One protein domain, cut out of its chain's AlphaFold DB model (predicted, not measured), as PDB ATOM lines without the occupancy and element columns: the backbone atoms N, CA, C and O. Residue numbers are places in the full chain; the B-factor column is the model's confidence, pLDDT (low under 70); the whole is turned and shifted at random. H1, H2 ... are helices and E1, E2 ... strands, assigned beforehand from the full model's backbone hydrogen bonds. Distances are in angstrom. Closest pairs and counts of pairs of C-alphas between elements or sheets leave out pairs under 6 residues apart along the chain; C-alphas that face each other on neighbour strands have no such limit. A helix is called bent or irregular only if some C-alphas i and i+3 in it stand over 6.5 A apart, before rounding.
ATOM      1  N   SER A 592      11.392 -57.208 -50.835       75.44
ATOM      2  CA  SER A 592       9.962 -56.942 -51.066       75.44
ATOM      3  C   SER A 592       9.171 -56.582 -49.805       75.44
ATOM      4  O   SER A 592       8.046 -56.107 -49.923       75.44
ATOM      5  N   ALA A 593       9.738 -56.788 -48.618       78.38
ATOM      6  CA  ALA A 593       9.192 -56.332 -47.348       78.38
ATOM      7  C   ALA A 593      10.326 -55.784 -46.471       78.38
ATOM      8  O   ALA A 593      11.425 -56.345 -46.467       78.38
ATOM      9  N   VAL A 594      10.073 -54.688 -45.757       81.06
ATOM     10  CA  VAL A 594      11.021 -54.053 -44.830       81.06
ATOM     11  C   VAL A 594      10.276 -53.603 -43.581       81.06
ATOM     12  O   VAL A 594       9.286 -52.889 -43.685       81.06
ATOM     13  N   THR A 595      10.779 -53.996 -42.415       82.25
ATOM     14  CA  THR A 595      10.226 -53.634 -41.106       82.25
ATOM     15  C   THR A 595      11.088 -52.564 -40.448       82.25
ATOM     16  O   THR A 595      12.301 -52.731 -40.328       82.25
ATOM     17  N   PHE A 596      10.450 -51.504 -39.964       83.50
ATOM     18  CA  PHE A 596      11.049 -50.464 -39.132       83.50
ATOM     19  C   PHE A 596      10.511 -50.601 -37.710       83.50
ATOM     20  O   PHE A 596       9.306 -50.484 -37.504       83.50
ATOM     21  N   LEU A 597      11.380 -50.851 -36.730       84.06
ATOM     22  CA  LEU A 597      11.010 -50.827 -35.312       84.06
ATOM     23  C   LEU A 597      11.095 -49.379 -34.820       84.06
ATOM     24  O   LEU A 597      12.133 -48.745 -35.007       84.06
ATOM     25  N   LEU A 598      10.019 -48.858 -34.229       80.12
ATOM     26  CA  LEU A 598       9.927 -47.453 -33.811       80.12
ATOM     27  C   LEU A 598       9.738 -47.308 -32.299       80.12
ATOM     28  O   LEU A 598      10.401 -46.474 -31.690       80.12
ATOM     29  N   GLY A 599       8.857 -48.112 -31.690       75.06
ATOM     30  CA  GLY A 599       8.526 -48.001 -30.263       75.06
ATOM     31  C   GLY A 599       8.018 -46.611 -29.856       75.06
ATOM     32  O   GLY A 599       8.282 -46.169 -28.741       75.06
ATOM     33  N   GLN A 600       7.351 -45.900 -30.769       76.81
ATOM     34  CA  GLN A 600       6.962 -44.503 -30.594       76.81
ATOM     35  C   GLN A 600       5.647 -44.409 -29.794       76.81
ATOM     36  O   GLN A 600       4.625 -44.888 -30.290       76.81
ATOM     37  N   PRO A 601       5.634 -43.802 -28.592       70.88
ATOM     38  CA  PRO A 601       4.409 -43.584 -27.824       70.88
ATOM     39  C   PRO A 601       3.562 -42.438 -28.408       70.88
ATOM     40  O   PRO A 601       3.989 -41.733 -29.326       70.88
ATOM     41  N   ASP A 602       2.375 -42.238 -27.833       67.00
ATOM     42  CA  ASP A 602       1.487 -41.086 -28.063       67.00
ATOM     43  C   ASP A 602       1.037 -40.891 -29.530       67.00
ATOM     44  O   ASP A 602       0.755 -39.777 -29.989       67.00
ATOM     45  N   VAL A 603       0.943 -41.985 -30.300       73.06
ATOM     46  CA  VAL A 603       0.419 -41.953 -31.672       73.06
ATOM     47  C   VAL A 603      -1.105 -41.880 -31.628       73.06
ATOM     48  O   VAL A 603      -1.774 -42.791 -31.145       73.06
ATOM     49  N   ARG A 604      -1.657 -40.781 -32.150       70.31
ATOM     50  CA  ARG A 604      -3.094 -40.469 -32.137       70.31
ATOM     51  C   ARG A 604      -3.860 -41.373 -33.103       70.31
ATOM     52  O   ARG A 604      -3.649 -41.288 -34.311       70.31
ATOM     53  N   THR A 605      -4.779 -42.200 -32.608       72.38
ATOM     54  CA  THR A 605      -5.583 -43.117 -33.442       72.38
ATOM     55  C   THR A 605      -7.085 -43.026 -33.135       72.38
ATOM     56  O   THR A 605      -7.472 -42.413 -32.136       72.38
ATOM     57  N   PRO A 606      -7.969 -43.664 -33.927       64.56
ATOM     58  CA  PRO A 606      -9.374 -43.859 -33.563       64.56
ATOM     59  C   PRO A 606      -9.609 -44.563 -32.219       64.56
ATOM     60  O   PRO A 606     -10.686 -44.434 -31.652       64.56
ATOM     61  N   PHE A 607      -8.612 -45.278 -31.690       65.06
ATOM     62  CA  PHE A 607      -8.686 -46.000 -30.418       65.06
ATOM     63  C   PHE A 607      -8.071 -45.218 -29.238       65.06
ATOM     64  O   PHE A 607      -7.865 -45.789 -28.167       65.06
ATOM     65  N   GLY A 608      -7.776 -43.928 -29.436       64.12
ATOM     66  CA  GLY A 608      -6.981 -43.099 -28.528       64.12
ATOM     67  C   GLY A 608      -5.491 -43.115 -28.878       64.12
ATOM     68  O   GLY A 608      -5.095 -43.537 -29.971       64.12
ATOM     69  N   ASP A 609      -4.669 -42.653 -27.944       64.69
ATOM     70  CA  ASP A 609      -3.210 -42.682 -28.058       64.69
ATOM     71  C   ASP A 609      -2.680 -44.101 -27.830       64.69
ATOM     72  O   ASP A 609      -2.952 -44.707 -26.792       64.69
ATOM     73  N   LEU A 610      -1.921 -44.622 -28.796       74.31
ATOM     74  CA  LEU A 610      -1.317 -45.957 -28.758       74.31
ATOM     75  C   LEU A 610       0.198 -45.889 -29.004       74.31
ATOM     76  O   LEU A 610       0.712 -44.919 -29.566       74.31
ATOM     77  N   THR A 611       0.913 -46.952 -28.629       77.94
ATOM     78  CA  THR A 611       2.346 -47.098 -28.930       77.94
ATOM     79  C   THR A 611       2.524 -47.768 -30.288       77.94
ATOM     80  O   THR A 611       2.102 -48.906 -30.478       77.94
ATOM     81  N   LEU A 612       3.179 -47.095 -31.231       82.56
ATOM     82  CA  LEU A 612       3.564 -47.649 -32.527       82.56
ATOM     83  C   LEU A 612       4.833 -48.497 -32.375       82.56
ATOM     84  O   LEU A 612       5.949 -47.979 -32.325       82.56
ATOM     85  N   GLU A 613       4.660 -49.816 -32.315       83.94
ATOM     86  CA  GLU A 613       5.748 -50.784 -32.173       83.94
ATOM     87  C   GLU A 613       6.634 -50.802 -33.424       83.94
ATOM     88  O   GLU A 613       7.855 -50.636 -33.341       83.94
ATOM     89  N   LYS A 614       6.013 -50.989 -34.598       84.75
ATOM     90  CA  LYS A 614       6.712 -51.130 -35.882       84.75
ATOM     91  C   LYS A 614       5.878 -50.702 -37.090       84.75
ATOM     92  O   LYS A 614       4.651 -50.663 -37.035       84.75
ATOM     93  N   VAL A 615       6.549 -50.449 -38.209       86.25
ATOM     94  CA  VAL A 615       5.933 -50.217 -39.523       86.25
ATOM     95  C   VAL A 615       6.509 -51.205 -40.528       86.25
ATOM     96  O   VAL A 615       7.723 -51.246 -40.723       86.25
ATOM     97  N   ASP A 616       5.644 -51.974 -41.187       82.00
ATOM     98  CA  ASP A 616       6.034 -52.859 -42.285       82.00
ATOM     99  C   ASP A 616       5.704 -52.194 -43.632       82.00
ATOM    100  O   ASP A 616       4.556 -51.836 -43.911       82.00
ATOM    101  N   VAL A 617       6.721 -52.050 -44.481       83.94
ATOM    102  CA  VAL A 617       6.623 -51.551 -45.857       83.94
ATOM    103  C   VAL A 617       6.696 -52.737 -46.810       83.94
ATOM    104  O   VAL A 617       7.721 -53.418 -46.865       83.94
ATOM    105  N   ILE A 618       5.629 -52.996 -47.570       82.44
ATOM    106  CA  ILE A 618       5.521 -54.185 -48.431       82.44
ATOM    107  C   ILE A 618       5.302 -53.767 -49.887       82.44
ATOM    108  O   ILE A 618       4.334 -53.083 -50.203       82.44
ATOM    109  N   ARG A 619       6.163 -54.237 -50.793       82.19
ATOM    110  CA  ARG A 619       6.066 -54.056 -52.248       82.19
ATOM    111  C   ARG A 619       5.632 -55.361 -52.913       82.19
ATOM    112  O   ARG A 619       6.381 -56.338 -52.932       82.19
ATOM    113  N   LYS A 620       4.448 -55.365 -53.525       80.25
ATOM    114  CA  LYS A 620       3.862 -56.532 -54.198       80.25
ATOM    115  C   LYS A 620       3.818 -56.316 -55.708       80.25
ATOM    116  O   LYS A 620       3.126 -55.430 -56.200       80.25
ATOM    117  N   ALA A 621       4.557 -57.138 -56.450       75.50
ATOM    118  CA  ALA A 621       4.531 -57.127 -57.909       75.50
ATOM    119  C   ALA A 621       3.455 -58.086 -58.447       75.50
ATOM    120  O   ALA A 621       3.437 -59.274 -58.128       75.50
ATOM    121  N   HIS A 622       2.581 -57.555 -59.292       76.62
ATOM    122  CA  HIS A 622       1.583 -58.255 -60.092       76.62
ATOM    123  C   HIS A 622       1.998 -58.227 -61.578       76.62
ATOM    124  O   HIS A 622       2.938 -57.535 -61.958       76.62
ATOM    125  N   ARG A 623       1.305 -58.978 -62.449       69.06
ATOM    126  CA  ARG A 623       1.684 -59.116 -63.876       69.06
ATOM    127  C   ARG A 623       1.687 -57.801 -64.672       69.06
ATOM    128  O   ARG A 623       2.357 -57.733 -65.694       69.06
ATOM    129  N   ASN A 624       0.915 -56.814 -64.231       76.69
ATOM    130  CA  ASN A 624       0.706 -55.521 -64.886       76.69
ATOM    131  C   ASN A 624       0.688 -54.345 -63.888       76.69
ATOM    132  O   ASN A 624       0.247 -53.253 -64.243       76.69
ATOM    133  N   ARG A 625       1.085 -54.570 -62.626       78.50
ATOM    134  CA  ARG A 625       0.970 -53.577 -61.548       78.50
ATOM    135  C   ARG A 625       1.995 -53.814 -60.442       78.50
ATOM    136  O   ARG A 625       2.320 -54.962 -60.152       78.50
ATOM    137  N   VAL A 626       2.451 -52.766 -59.772       79.12
ATOM    138  CA  VAL A 626       3.188 -52.839 -58.503       79.12
ATOM    139  C   VAL A 626       2.403 -52.066 -57.452       79.12
ATOM    140  O   VAL A 626       2.148 -50.880 -57.630       79.12
ATOM    141  N   ASP A 627       2.034 -52.732 -56.363       81.12
ATOM    142  CA  ASP A 627       1.397 -52.097 -55.209       81.12
ATOM    143  C   ASP A 627       2.412 -51.937 -54.065       81.12
ATOM    144  O   ASP A 627       3.226 -52.835 -53.823       81.12
ATOM    145  N   ILE A 628       2.348 -50.813 -53.350       82.81
ATOM    146  CA  ILE A 628       3.103 -50.573 -52.111       82.81
ATOM    147  C   ILE A 628       2.108 -50.391 -50.963       82.81
ATOM    148  O   ILE A 628       1.138 -49.638 -51.086       82.81
ATOM    149  N   TYR A 629       2.359 -51.081 -49.854       82.75
ATOM    150  CA  TYR A 629       1.530 -51.085 -48.653       82.75
ATOM    151  C   TYR A 629       2.323 -50.599 -47.436       82.75
ATOM    152  O   TYR A 629       3.511 -50.911 -47.315       82.75
ATOM    153  N   LEU A 630       1.644 -49.893 -46.528       84.19
ATOM    154  CA  LEU A 630       2.148 -49.518 -45.206       84.19
ATOM    155  C   LEU A 630       1.240 -50.085 -44.114       84.19
ATOM    156  O   LEU A 630       0.045 -49.792 -44.072       84.19
ATOM    157  N   LEU A 631       1.823 -50.895 -43.234       85.00
ATOM    158  CA  LEU A 631       1.144 -51.548 -42.119       85.00
ATOM    159  C   LEU A 631       1.726 -51.009 -40.805       85.00
ATOM    160  O   LEU A 631       2.894 -51.252 -40.502       85.00
ATOM    161  N   PHE A 632       0.921 -50.285 -40.027       85.88
ATOM    162  CA  PHE A 632       1.327 -49.689 -38.752       85.88
ATOM    163  C   PHE A 632       0.907 -50.598 -37.600       85.88
ATOM    164  O   PHE A 632      -0.282 -50.752 -37.336       85.88
ATOM    165  N   HIS A 633       1.874 -51.213 -36.928       82.88
ATOM    166  CA  HIS A 633       1.638 -52.116 -35.808       82.88
ATOM    167  C   HIS A 633       1.632 -51.331 -34.501       82.88
ATOM    168  O   HIS A 633       2.676 -50.844 -34.069       82.88
ATOM    169  N   VAL A 634       0.461 -51.215 -33.884       78.25
ATOM    170  CA  VAL A 634       0.257 -50.499 -32.625       78.25
ATOM    171  C   VAL A 634      -0.088 -51.474 -31.503       78.25
ATOM    172  O   VAL A 634      -0.918 -52.366 -31.694       78.25
ATOM    173  N   ASP A 635       0.517 -51.298 -30.332       74.62
ATOM    174  CA  ASP A 635       0.098 -51.991 -29.113       74.62
ATOM    175  C   ASP A 635      -1.251 -51.419 -28.661       74.62
ATOM    176  O   ASP A 635      -1.369 -50.221 -28.394       74.62
ATOM    177  N   ALA A 636      -2.278 -52.272 -28.617       60.72
ATOM    178  CA  ALA A 636      -3.623 -51.921 -28.171       60.72
ATOM    179  C   ALA A 636      -3.920 -52.368 -26.724       60.72
ATOM    180  O   ALA A 636      -5.071 -52.271 -26.294       60.72
ATOM    181  N   GLY A 637      -2.910 -52.849 -25.990       51.41
ATOM    182  CA  GLY A 637      -3.028 -53.397 -24.641       51.41
ATOM    183  C   GLY A 637      -3.017 -54.930 -24.607       51.41
ATOM    184  O   GLY A 637      -3.257 -55.608 -25.606       51.41
ATOM    185  N   HIS A 638      -2.712 -55.496 -23.433       40.66
ATOM    186  CA  HIS A 638      -2.693 -56.947 -23.165       40.66
ATOM    187  C   HIS A 638      -1.863 -57.815 -24.141       40.66
ATOM    188  O   HIS A 638      -2.102 -59.018 -24.257       40.66
ATOM    189  N   GLY A 639      -0.870 -57.240 -24.829       54.03
ATOM    190  CA  GLY A 639      -0.083 -57.950 -25.844       54.03
ATOM    191  C   GLY A 639      -0.835 -58.185 -27.160       54.03
ATOM    192  O   GLY A 639      -0.447 -59.054 -27.940       54.03
ATOM    193  N   GLN A 640      -1.916 -57.439 -27.412       55.78
ATOM    194  CA  GLN A 640      -2.619 -57.431 -28.692       55.78
ATOM    195  C   GLN A 640      -2.095 -56.308 -29.593       55.78
ATOM    196  O   GLN A 640      -2.598 -55.185 -29.580       55.78
ATOM    197  N   THR A 641      -1.124 -56.634 -30.446       66.94
ATOM    198  CA  THR A 641      -0.731 -55.762 -31.562       66.94
ATOM    199  C   THR A 641      -1.860 -55.692 -32.597       66.94
ATOM    200  O   THR A 641      -2.240 -56.711 -33.180       66.94
ATOM    201  N   LYS A 642      -2.364 -54.489 -32.888       72.44
ATOM    202  CA  LYS A 642      -3.264 -54.216 -34.023       72.44
ATOM    203  C   LYS A 642      -2.487 -53.659 -35.209       72.44
ATOM    204  O   LYS A 642      -1.468 -53.002 -35.028       72.44
ATOM    205  N   VAL A 643      -2.992 -53.882 -36.421       77.38
ATOM    206  CA  VAL A 643      -2.449 -53.281 -37.648       77.38
ATOM    207  C   VAL A 643      -3.405 -52.201 -38.143       77.38
ATOM    208  O   VAL A 643      -4.595 -52.462 -38.297       77.38
ATOM    209  N   LEU A 644      -2.892 -50.995 -38.385       76.81
ATOM    210  CA  LEU A 644      -3.642 -49.842 -38.879       76.81
ATOM    211  C   LEU A 644      -3.081 -49.346 -40.227       76.81
ATOM    212  O   LEU A 644      -1.879 -49.477 -40.471       76.81
ATOM    213  N   PRO A 645      -3.918 -48.773 -41.109       77.94
ATOM    214  CA  PRO A 645      -3.470 -48.013 -42.274       77.94
ATOM    215  C   PRO A 645      -3.079 -46.576 -41.878       77.94
ATOM    216  O   PRO A 645      -3.571 -46.052 -40.879       77.94
ATOM    217  N   LEU A 646      -2.265 -45.899 -42.701       76.75
ATOM    218  CA  LEU A 646      -1.793 -44.519 -42.449       76.75
ATOM    219  C   LEU A 646      -2.938 -43.534 -42.141       76.75
ATOM    220  O   LEU A 646      -2.806 -42.685 -41.262       76.75
ATOM    221  N   ARG A 647      -4.093 -43.695 -42.805       70.94
ATOM    222  CA  ARG A 647      -5.299 -42.872 -42.602       70.94
ATOM    223  C   ARG A 647      -5.857 -42.894 -41.167       70.94
ATOM    224  O   ARG A 647      -6.618 -42.003 -40.810       70.94
ATOM    225  N   HIS A 648      -5.487 -43.881 -40.346       73.69
ATOM    226  CA  HIS A 648      -5.904 -44.009 -38.942       73.69
ATOM    227  C   HIS A 648      -4.847 -43.509 -37.938       73.69
ATOM    228  O   HIS A 648      -5.006 -43.725 -36.738       73.69
ATOM    229  N   LEU A 649      -3.773 -42.854 -38.394       77.06
ATOM    230  CA  LEU A 649      -2.776 -42.219 -37.533       77.06
ATOM    231  C   LEU A 649      -2.864 -40.690 -37.702       77.06
ATOM    232  O   LEU A 649      -2.290 -40.098 -38.617       77.06
ATOM    233  N   PHE A 650      -3.628 -40.030 -36.832       72.44
ATOM    234  CA  PHE A 650      -3.952 -38.611 -36.963       72.44
ATOM    235  C   PHE A 650      -2.725 -37.721 -36.742       72.44
ATOM    236  O   PHE A 650      -2.032 -37.834 -35.733       72.44
ATOM    237  N   ARG A 651      -2.471 -36.806 -37.690       71.81
ATOM    238  CA  ARG A 651      -1.289 -35.918 -37.720       71.81
ATOM    239  C   ARG A 651       0.064 -36.645 -37.636       71.81
ATOM    240  O   ARG A 651       1.076 -36.017 -37.335       71.81
ATOM    241  N   PHE A 652       0.105 -37.943 -37.930       77.12
ATOM    242  CA  PHE A 652       1.346 -38.703 -37.937       77.12
ATOM    243  C   PHE A 652       2.158 -38.395 -39.198       77.12
ATOM    244  O   PHE A 652       1.740 -38.698 -40.317       77.12
ATOM    245  N   ALA A 653       3.334 -37.800 -39.013       77.56
ATOM    246  CA  ALA A 653       4.310 -37.631 -40.077       77.56
ATOM    247  C   ALA A 653       5.123 -38.923 -40.240       77.56
ATOM    248  O   ALA A 653       5.720 -39.409 -39.280       77.56
ATOM    249  N   LEU A 654       5.163 -39.465 -41.459       79.38
ATOM    250  CA  LEU A 654       6.035 -40.589 -41.801       79.38
ATOM    251  C   LEU A 654       7.513 -40.211 -41.583       79.38
ATOM    252  O   LEU A 654       7.959 -39.255 -42.220       79.38
ATOM    253  N   PRO A 655       8.279 -40.957 -40.758       83.12
ATOM    254  CA  PRO A 655       9.712 -40.731 -40.583       83.12
ATOM    255  C   PRO A 655      10.481 -40.798 -41.907       83.12
ATOM    256  O   PRO A 655      10.193 -41.657 -42.747       83.12
ATOM    257  N   ASP A 656      11.503 -39.954 -42.059       79.31
ATOM    258  CA  ASP A 656      12.247 -39.788 -43.318       79.31
ATOM    259  C   ASP A 656      12.810 -41.110 -43.856       79.31
ATOM    260  O   ASP A 656      12.619 -41.434 -45.024       79.31
ATOM    261  N   ALA A 657      13.374 -41.956 -42.987       82.00
ATOM    262  CA  ALA A 657      13.888 -43.278 -43.363       82.00
ATOM    263  C   ALA A 657      12.816 -44.221 -43.961       82.00
ATOM    264  O   ALA A 657      13.135 -45.096 -44.769       82.00
ATOM    265  N   ILE A 658      11.542 -44.052 -43.585       84.12
ATOM    266  CA  ILE A 658      10.414 -44.796 -44.167       84.12
ATOM    267  C   ILE A 658       9.987 -44.139 -45.484       84.12
ATOM    268  O   ILE A 658       9.806 -44.844 -46.479       84.12
ATOM    269  N   ARG A 659       9.889 -42.800 -45.521       82.75
ATOM    270  CA  ARG A 659       9.568 -42.008 -46.724       82.75
ATOM    271  C   ARG A 659      10.552 -42.304 -47.865       82.75
ATOM    272  O   ARG A 659      10.126 -42.742 -48.933       82.75
ATOM    273  N   GLU A 660      11.856 -42.191 -47.614       82.12
ATOM    274  CA  GLU A 660      12.927 -42.550 -48.556       82.12
ATOM    275  C   GLU A 660      12.799 -43.992 -49.055       82.12
ATOM    276  O   GLU A 660      12.958 -44.271 -50.248       82.12
ATOM    277  N   LYS A 661      12.481 -44.938 -48.158       83.44
ATOM    278  CA  LYS A 661      12.385 -46.350 -48.531       83.44
ATOM    279  C   LYS A 661      11.178 -46.642 -49.420       83.44
ATOM    280  O   LYS A 661      11.289 -47.459 -50.335       83.44
ATOM    281  N   VAL A 662      10.057 -45.970 -49.183       82.31
ATOM    282  CA  VAL A 662       8.850 -46.069 -50.010       82.31
ATOM    283  C   VAL A 662       9.075 -45.453 -51.398       82.31
ATOM    284  O   VAL A 662       8.724 -46.080 -52.401       82.31
ATOM    285  N   ILE A 663       9.752 -44.302 -51.477       83.56
ATOM    286  CA  ILE A 663      10.174 -43.688 -52.750       83.56
ATOM    287  C   ILE A 663      11.098 -44.645 -53.519       83.56
ATOM    288  O   ILE A 663      10.848 -44.959 -54.682       83.56
ATOM    289  N   MET A 664      12.101 -45.225 -52.851       81.88
ATOM    290  CA  MET A 664      13.014 -46.216 -53.438       81.88
ATOM    291  C   MET A 664      12.286 -47.470 -53.969       81.88
ATOM    292  O   MET A 664      12.729 -48.067 -54.950       81.88
ATOM    293  N   MET A 665      11.173 -47.880 -53.350       80.62
ATOM    294  CA  MET A 665      10.331 -48.987 -53.828       80.62
ATOM    295  C   MET A 665       9.466 -48.628 -55.054       80.62
ATOM    296  O   MET A 665       8.984 -49.544 -55.735       80.62
ATOM    297  N   GLY A 666       9.308 -47.335 -55.359       75.25
ATOM    298  CA  GLY A 666       8.677 -46.814 -56.576       75.25
ATOM    299  C   GLY A 666       7.580 -45.764 -56.376       75.25
ATOM    300  O   GLY A 666       6.949 -45.393 -57.361       75.25
ATOM    301  N   ALA A 667       7.320 -45.303 -55.151       78.31
ATOM    302  CA  ALA A 667       6.382 -44.203 -54.914       78.31
ATOM    303  C   ALA A 667       6.917 -42.859 -55.440       78.31
ATOM    304  O   ALA A 667       8.123 -42.615 -55.397       78.31
ATOM    305  N   SER A 668       6.025 -41.961 -55.868       75.06
ATOM    306  CA  SER A 668       6.351 -40.535 -55.998       75.06
ATOM    307  C   SER A 668       6.143 -39.819 -54.661       75.06
ATOM    308  O   SER A 668       5.335 -40.263 -53.841       75.06
ATOM    309  N   GLU A 669       6.828 -38.695 -54.448       70.12
ATOM    310  CA  GLU A 669       6.596 -37.832 -53.278       70.12
ATOM    311  C   GLU A 669       5.134 -37.356 -53.225       70.12
ATOM    312  O   GLU A 669       4.479 -37.508 -52.198       70.12
ATOM    313  N   GLU A 670       4.578 -36.941 -54.368       65.62
ATOM    314  CA  GLU A 670       3.162 -36.575 -54.515       65.62
ATOM    315  C   GLU A 670       2.220 -37.695 -54.034       65.62
ATOM    316  O   GLU A 670       1.299 -37.432 -53.269       65.62
ATOM    317  N   SER A 671       2.485 -38.963 -54.382       66.25
ATOM    318  CA  SER A 671       1.640 -40.095 -53.956       66.25
ATOM    319  C   SER A 671       1.705 -40.399 -52.454       66.25
ATOM    320  O   SER A 671       0.803 -41.043 -51.915       66.25
ATOM    321  N   LEU A 672       2.756 -39.950 -51.763       67.00
ATOM    322  CA  LEU A 672       2.865 -40.046 -50.306       67.00
ATOM    323  C   LEU A 672       2.111 -38.917 -49.606       67.00
ATOM    324  O   LEU A 672       1.518 -39.152 -48.554       67.00
ATOM    325  N   ASP A 673       2.098 -37.727 -50.201       63.59
ATOM    326  CA  ASP A 673       1.439 -36.556 -49.630       63.59
ATOM    327  C   ASP A 673      -0.068 -36.505 -49.978       63.59
ATOM    328  O   ASP A 673      -0.856 -36.033 -49.164       63.59
ATOM    329  N   GLU A 674      -0.511 -37.106 -51.093       56.81
ATOM    330  CA  GLU A 674      -1.937 -37.378 -51.385       56.81
ATOM    331  C   GLU A 674      -2.567 -38.405 -50.423       56.81
ATOM    332  O   GLU A 674      -3.773 -38.371 -50.181       56.81
ATOM    333  N   ASN A 675      -1.758 -39.315 -49.864       51.97
ATOM    334  CA  ASN A 675      -2.181 -40.302 -48.863       51.97
ATOM    335  C   ASN A 675      -1.833 -39.894 -47.421       51.97
ATOM    336  O   ASN A 675      -2.111 -40.654 -46.486       51.97
ATOM    337  N   ALA A 676      -1.260 -38.703 -47.212       51.78
ATOM    338  CA  ALA A 676      -1.246 -38.095 -45.890       51.78
ATOM    339  C   ALA A 676      -2.706 -37.949 -45.419       51.78
ATOM    340  O   ALA A 676      -3.570 -37.636 -46.240       51.78
ATOM    341  N   PRO A 677      -3.024 -38.212 -44.137       49.53
ATOM    342  CA  PRO A 677      -4.406 -38.293 -43.679       49.53
ATOM    343  C   PRO A 677      -5.181 -37.016 -44.019       49.53
ATOM    344  O   PRO A 677      -4.960 -35.961 -43.420       49.53
ATOM    345  N   SER A 678      -6.094 -37.156 -44.989       42.72
ATOM    346  CA  SER A 678      -7.039 -36.128 -45.418       42.72
ATOM    347  C   SER A 678      -7.701 -35.530 -44.190       42.72
ATOM    348  O   SER A 678      -8.369 -36.240 -43.439       42.72
ATOM    349  N   SER A 679      -7.469 -34.233 -44.015       44.03
ATOM    350  CA  SER A 679      -8.031 -33.345 -43.005       44.03
ATOM    351  C   SER A 679      -9.210 -33.918 -42.207       44.03
ATOM    352  O   SER A 679     -10.321 -34.054 -42.721       44.03
ATOM    353  N   MET A 687     -10.449 -23.637 -32.205       58.19
ATOM    354  CA  MET A 687     -10.246 -24.699 -31.204       58.19
ATOM    355  C   MET A 687      -8.875 -25.400 -31.334       58.19
ATOM    356  O   MET A 687      -8.418 -25.618 -32.455       58.19
ATOM    357  N   PRO A 688      -8.209 -25.783 -30.223       64.50
ATOM    358  CA  PRO A 688      -7.006 -26.619 -30.264       64.50
ATOM    359  C   PRO A 688      -7.296 -28.057 -30.718       64.50
ATOM    360  O   PRO A 688      -8.328 -28.627 -30.366       64.50
ATOM    361  N   PHE A 689      -6.328 -28.675 -31.403       64.25
ATOM    362  CA  PHE A 689      -6.441 -30.045 -31.924       64.25
ATOM    363  C   PHE A 689      -6.808 -31.086 -30.861       64.25
ATOM    364  O   PHE A 689      -7.673 -31.911 -31.114       64.25
ATOM    365  N   ASP A 690      -6.220 -31.035 -29.664       60.91
ATOM    366  CA  ASP A 690      -6.511 -32.029 -28.619       60.91
ATOM    367  C   ASP A 690      -7.973 -31.968 -28.141       60.91
ATOM    368  O   ASP A 690      -8.525 -32.957 -27.669       60.91
ATOM    369  N   GLU A 691      -8.621 -30.805 -28.257       61.72
ATOM    370  CA  GLU A 691     -10.036 -30.626 -27.923       61.72
ATOM    371  C   GLU A 691     -10.950 -31.051 -29.080       61.72
ATOM    372  O   GLU A 691     -11.985 -31.671 -28.845       61.72
ATOM    373  N   GLU A 692     -10.537 -30.796 -30.321       66.50
ATOM    374  CA  GLU A 692     -11.192 -31.284 -31.538       66.50
ATOM    375  C   GLU A 692     -11.150 -32.824 -31.622       66.50
ATOM    376  O   GLU A 692     -12.184 -33.469 -31.793       66.50
ATOM    377  N   TYR A 693      -9.980 -33.423 -31.386       64.38
ATOM    378  CA  TYR A 693      -9.748 -34.867 -31.316       64.38
ATOM    379  C   TYR A 693     -10.507 -35.517 -30.150       64.38
ATOM    380  O   TYR A 693     -11.177 -36.531 -30.350       64.38
ATOM    381  N   ALA A 694     -10.499 -34.906 -28.956       61.16
ATOM    382  CA  ALA A 694     -11.305 -35.373 -27.824       61.16
ATOM    383  C   ALA A 694     -12.807 -35.385 -28.147       61.16
ATOM    384  O   ALA A 694     -13.486 -36.370 -27.853       61.16
ATOM    385  N   ARG A 695     -13.326 -34.312 -28.765       65.88
ATOM    386  CA  ARG A 695     -14.735 -34.215 -29.180       65.88
ATOM    387  C   ARG A 695     -15.078 -35.187 -30.301       65.88
ATOM    388  O   ARG A 695     -16.184 -35.711 -30.301       65.88
ATOM    389  N   TRP A 696     -14.159 -35.453 -31.226       69.25
ATOM    390  CA  TRP A 696     -14.362 -36.424 -32.301       69.25
ATOM    391  C   TRP A 696     -14.394 -37.862 -31.779       69.25
ATOM    392  O   TRP A 696     -15.344 -38.580 -32.077       69.25
ATOM    393  N   LEU A 697     -13.437 -38.258 -30.928       64.56
ATOM    394  CA  LEU A 697     -13.465 -39.563 -30.254       64.56
ATOM    395  C   LEU A 697     -14.743 -39.717 -29.424       64.56
ATOM    396  O   LEU A 697     -15.377 -40.766 -29.429       64.56
ATOM    397  N   GLN A 698     -15.153 -38.660 -28.722       63.25
ATOM    398  CA  GLN A 698     -16.404 -38.670 -27.979       63.25
ATOM    399  C   GLN A 698     -17.619 -38.794 -28.906       63.25
ATOM    400  O   GLN A 698     -18.501 -39.590 -28.625       63.25
ATOM    401  N   HIS A 699     -17.673 -38.072 -30.026       64.69
ATOM    402  CA  HIS A 699     -18.769 -38.178 -30.993       64.69
ATOM    403  C   HIS A 699     -18.859 -39.587 -31.603       64.69
ATOM    404  O   HIS A 699     -19.961 -40.125 -31.718       64.69
ATOM    405  N   LEU A 700     -17.712 -40.209 -31.903       62.09
ATOM    406  CA  LEU A 700     -17.606 -41.596 -32.363       62.09
ATOM    407  C   LEU A 700     -18.179 -42.601 -31.345       62.09
ATOM    408  O   LEU A 700     -18.776 -43.594 -31.750       62.09
ATOM    409  N   TYR A 701     -18.021 -42.336 -30.042       59.22
ATOM    410  CA  TYR A 701     -18.385 -43.265 -28.966       59.22
ATOM    411  C   TYR A 701     -19.583 -42.844 -28.087       59.22
ATOM    412  O   TYR A 701     -19.925 -43.597 -27.180       59.22
ATOM    413  N   GLU A 702     -20.239 -41.701 -28.324       55.16
ATOM    414  CA  GLU A 702     -21.433 -41.244 -27.577       55.16
ATOM    415  C   GLU A 702     -22.693 -41.015 -28.432       55.16
ATOM    416  O   GLU A 702     -23.774 -40.836 -27.869       55.16
ATOM    417  N   THR A 703     -22.601 -40.980 -29.764       43.91
ATOM    418  CA  THR A 703     -23.772 -40.664 -30.602       43.91
ATOM    419  C   THR A 703     -24.695 -41.872 -30.737       43.91
ATOM    420  O   THR A 703     -24.273 -42.895 -31.270       43.91
ATOM    421  N   PRO A 727      -2.568 -58.276 -47.394       52.12
ATOM    422  CA  PRO A 727      -2.653 -56.851 -47.707       52.12
ATOM    423  C   PRO A 727      -3.955 -56.507 -48.453       52.12
ATOM    424  O   PRO A 727      -4.083 -56.791 -49.650       52.12
ATOM    425  N   SER A 728      -4.925 -55.918 -47.742       59.44
ATOM    426  CA  SER A 728      -6.164 -55.388 -48.324       59.44
ATOM    427  C   SER A 728      -5.898 -54.069 -49.056       59.44
ATOM    428  O   SER A 728      -4.809 -53.497 -48.975       59.44
ATOM    429  N   LEU A 729      -6.899 -53.571 -49.786       61.03
ATOM    430  CA  LEU A 729      -6.809 -52.282 -50.481       61.03
ATOM    431  C   LEU A 729      -6.566 -51.101 -49.522       61.03
ATOM    432  O   LEU A 729      -6.024 -50.092 -49.956       61.03
ATOM    433  N   ASP A 730      -6.902 -51.247 -48.241       62.72
ATOM    434  CA  ASP A 730      -6.902 -50.184 -47.225       62.72
ATOM    435  C   ASP A 730      -5.516 -49.776 -46.737       62.72
ATOM    436  O   ASP A 730      -5.295 -48.622 -46.377       62.72
ATOM    437  N   TYR A 731      -4.577 -50.721 -46.757       71.69
ATOM    438  CA  TYR A 731      -3.176 -50.501 -46.390       71.69
ATOM    439  C   TYR A 731      -2.327 -50.057 -47.585       71.69
ATOM    440  O   TYR A 731      -1.130 -49.810 -47.439       71.69
ATOM    441  N   ARG A 732      -2.911 -50.016 -48.790       76.38
ATOM    442  CA  ARG A 732      -2.200 -49.688 -50.023       76.38
ATOM    443  C   ARG A 732      -2.110 -48.179 -50.192       76.38
ATOM    444  O   ARG A 732      -3.127 -47.517 -50.349       76.38
ATOM    445  N   ILE A 733      -0.885 -47.678 -50.278       73.38
ATOM    446  CA  ILE A 733      -0.599 -46.261 -50.526       73.38
ATOM    447  C   ILE A 733      -0.331 -45.959 -52.004       73.38
ATOM    448  O   ILE A 733      -0.690 -44.894 -52.486       73.38
ATOM    449  N   VAL A 734       0.265 -46.890 -52.759       74.62
ATOM    450  CA  VAL A 734       0.646 -46.653 -54.165       74.62
ATOM    451  C   VAL A 734       0.305 -47.860 -55.031       74.62
ATOM    452  O   VAL A 734       0.394 -49.004 -54.585       74.62
ATOM    453  N   SER A 735      -0.092 -47.592 -56.277       76.94
ATOM    454  CA  SER A 735      -0.519 -48.565 -57.285       76.94
ATOM    455  C   SER A 735      -0.005 -48.134 -58.662       76.94
ATOM    456  O   SER A 735      -0.615 -47.289 -59.311       76.94
ATOM    457  N   ILE A 736       1.107 -48.711 -59.110       77.88
ATOM    458  CA  ILE A 736       1.830 -48.334 -60.334       77.88
ATOM    459  C   ILE A 736       1.498 -49.335 -61.439       77.88
ATOM    460  O   ILE A 736       1.774 -50.520 -61.268       77.88
TER     461      ILE A 736
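Overview. This is residues 592 to 679, 687 to 703 and 727 to 736 of the 760 residues of the protein "C2 tensin-type domain-containing protein" of Phytophthora parasitica P1976 (UniProt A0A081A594). Picture a strongly twisted antiparallel sheet with three long strands, E1, E2 and E3, side by side, helix H1 laid over E2 and E3, and short H2 near H1 and E5. E1 and E2 bend sharply near the turn that joins them, and H3 lies beyond that bent part, at one end of the whole, where it only grazes the sheet. The printed part has 115 residues, with three named helices and five named strands in the order E1 E2 E3 E4 H1 H2 H3 E5; the class is mixed, helices and strands. The sheet is branched: E1 pairs with E2, E2 with E3, and E3 with both E4 and E5, each pair antiparallel. The whole is compact, with a radius of gyration of the C-alphas of 15.1 A, and the C-alphas span 47 by 31 by 26 A.

Arrangement. Begin with E1, residues 593 to 605, which bends by 106 degrees at residue 602 and forms a hairpin with E2, residues 608 to 622; there N 596 and O 615 are 2.8 A apart, within hydrogen-bond range. E2 bends by 80 degrees at residue 611 and forms a hairpin with E3, residues 625 to 635, at 160 degrees between directions, with N 618 and O 629 3.0 A apart. E3 forms a hairpin with E4, residues 641 to 644, where N 634 and O 642 are 2.9 A apart. These four strands are a meander, each the antiparallel neighbour of the one before. Now look at the last printed strand, E5, residues 732 to 736: it is on the same side of E3 as E4, beside residues 625 to 629, with N 628 and O 734 2.9 A apart, while E4 is beside 631 to 635. E2 is on the other side of E3. H1, residues 656 to 665, is on the sheet at a height over the sheet of 9.3 A, over E2 and E3; it runs along the strands, at 8 degrees to E2 on the local plane. Its closest C-alpha to E2 is that of Met 665, 6.8 A from that of Arg 619. H2, residues 669 to 673, is close to H1 but not clearly touching, with the C-alphas of Ile 663 and Glu 669 the closest, 6.9 A apart, and it only grazes the sheet with residues 671 to 673. H3, residues 689 to 702, only grazes the sheet with residues 690 to 697, and is apart from both H1 and H2. In H1, H2 and H3 every O i to N i+4 pair is within hydrogen-bond range.

Along the chain. Find C-alpha 593 at (9.192, -56.332, -47.348), where E1 begins its 24.2 A. E2 is the longest strand by residues and measures 36.0 A; E3 measures 32.5 A from C-alpha 625 at (0.970, -53.577, -61.548). E4 is four residues long, H1 measures 14.1 A and H2 has five residues. H3 runs 19.2 A from C-alpha 689 to C-alpha 702, and E5 ends at C-alpha 736, at (1.830, -48.334, -60.334).

Size, cuts and confidence. The two C-alphas farthest apart are those of Arg 623 and Met 687, 48.9 A. Residues 680 to 686 are not printed, with 14.8 A between C-alphas 679 and 687, and neither are 704 to 726, with 31.6 A between C-alphas 703 and 727. Of the links printed whole, E4 to H1 is long. The mean pLDDT of the printed part is 71.6, and 43 residues are under 70, among them 636 to 641, 670 to 679 and 687 to 703.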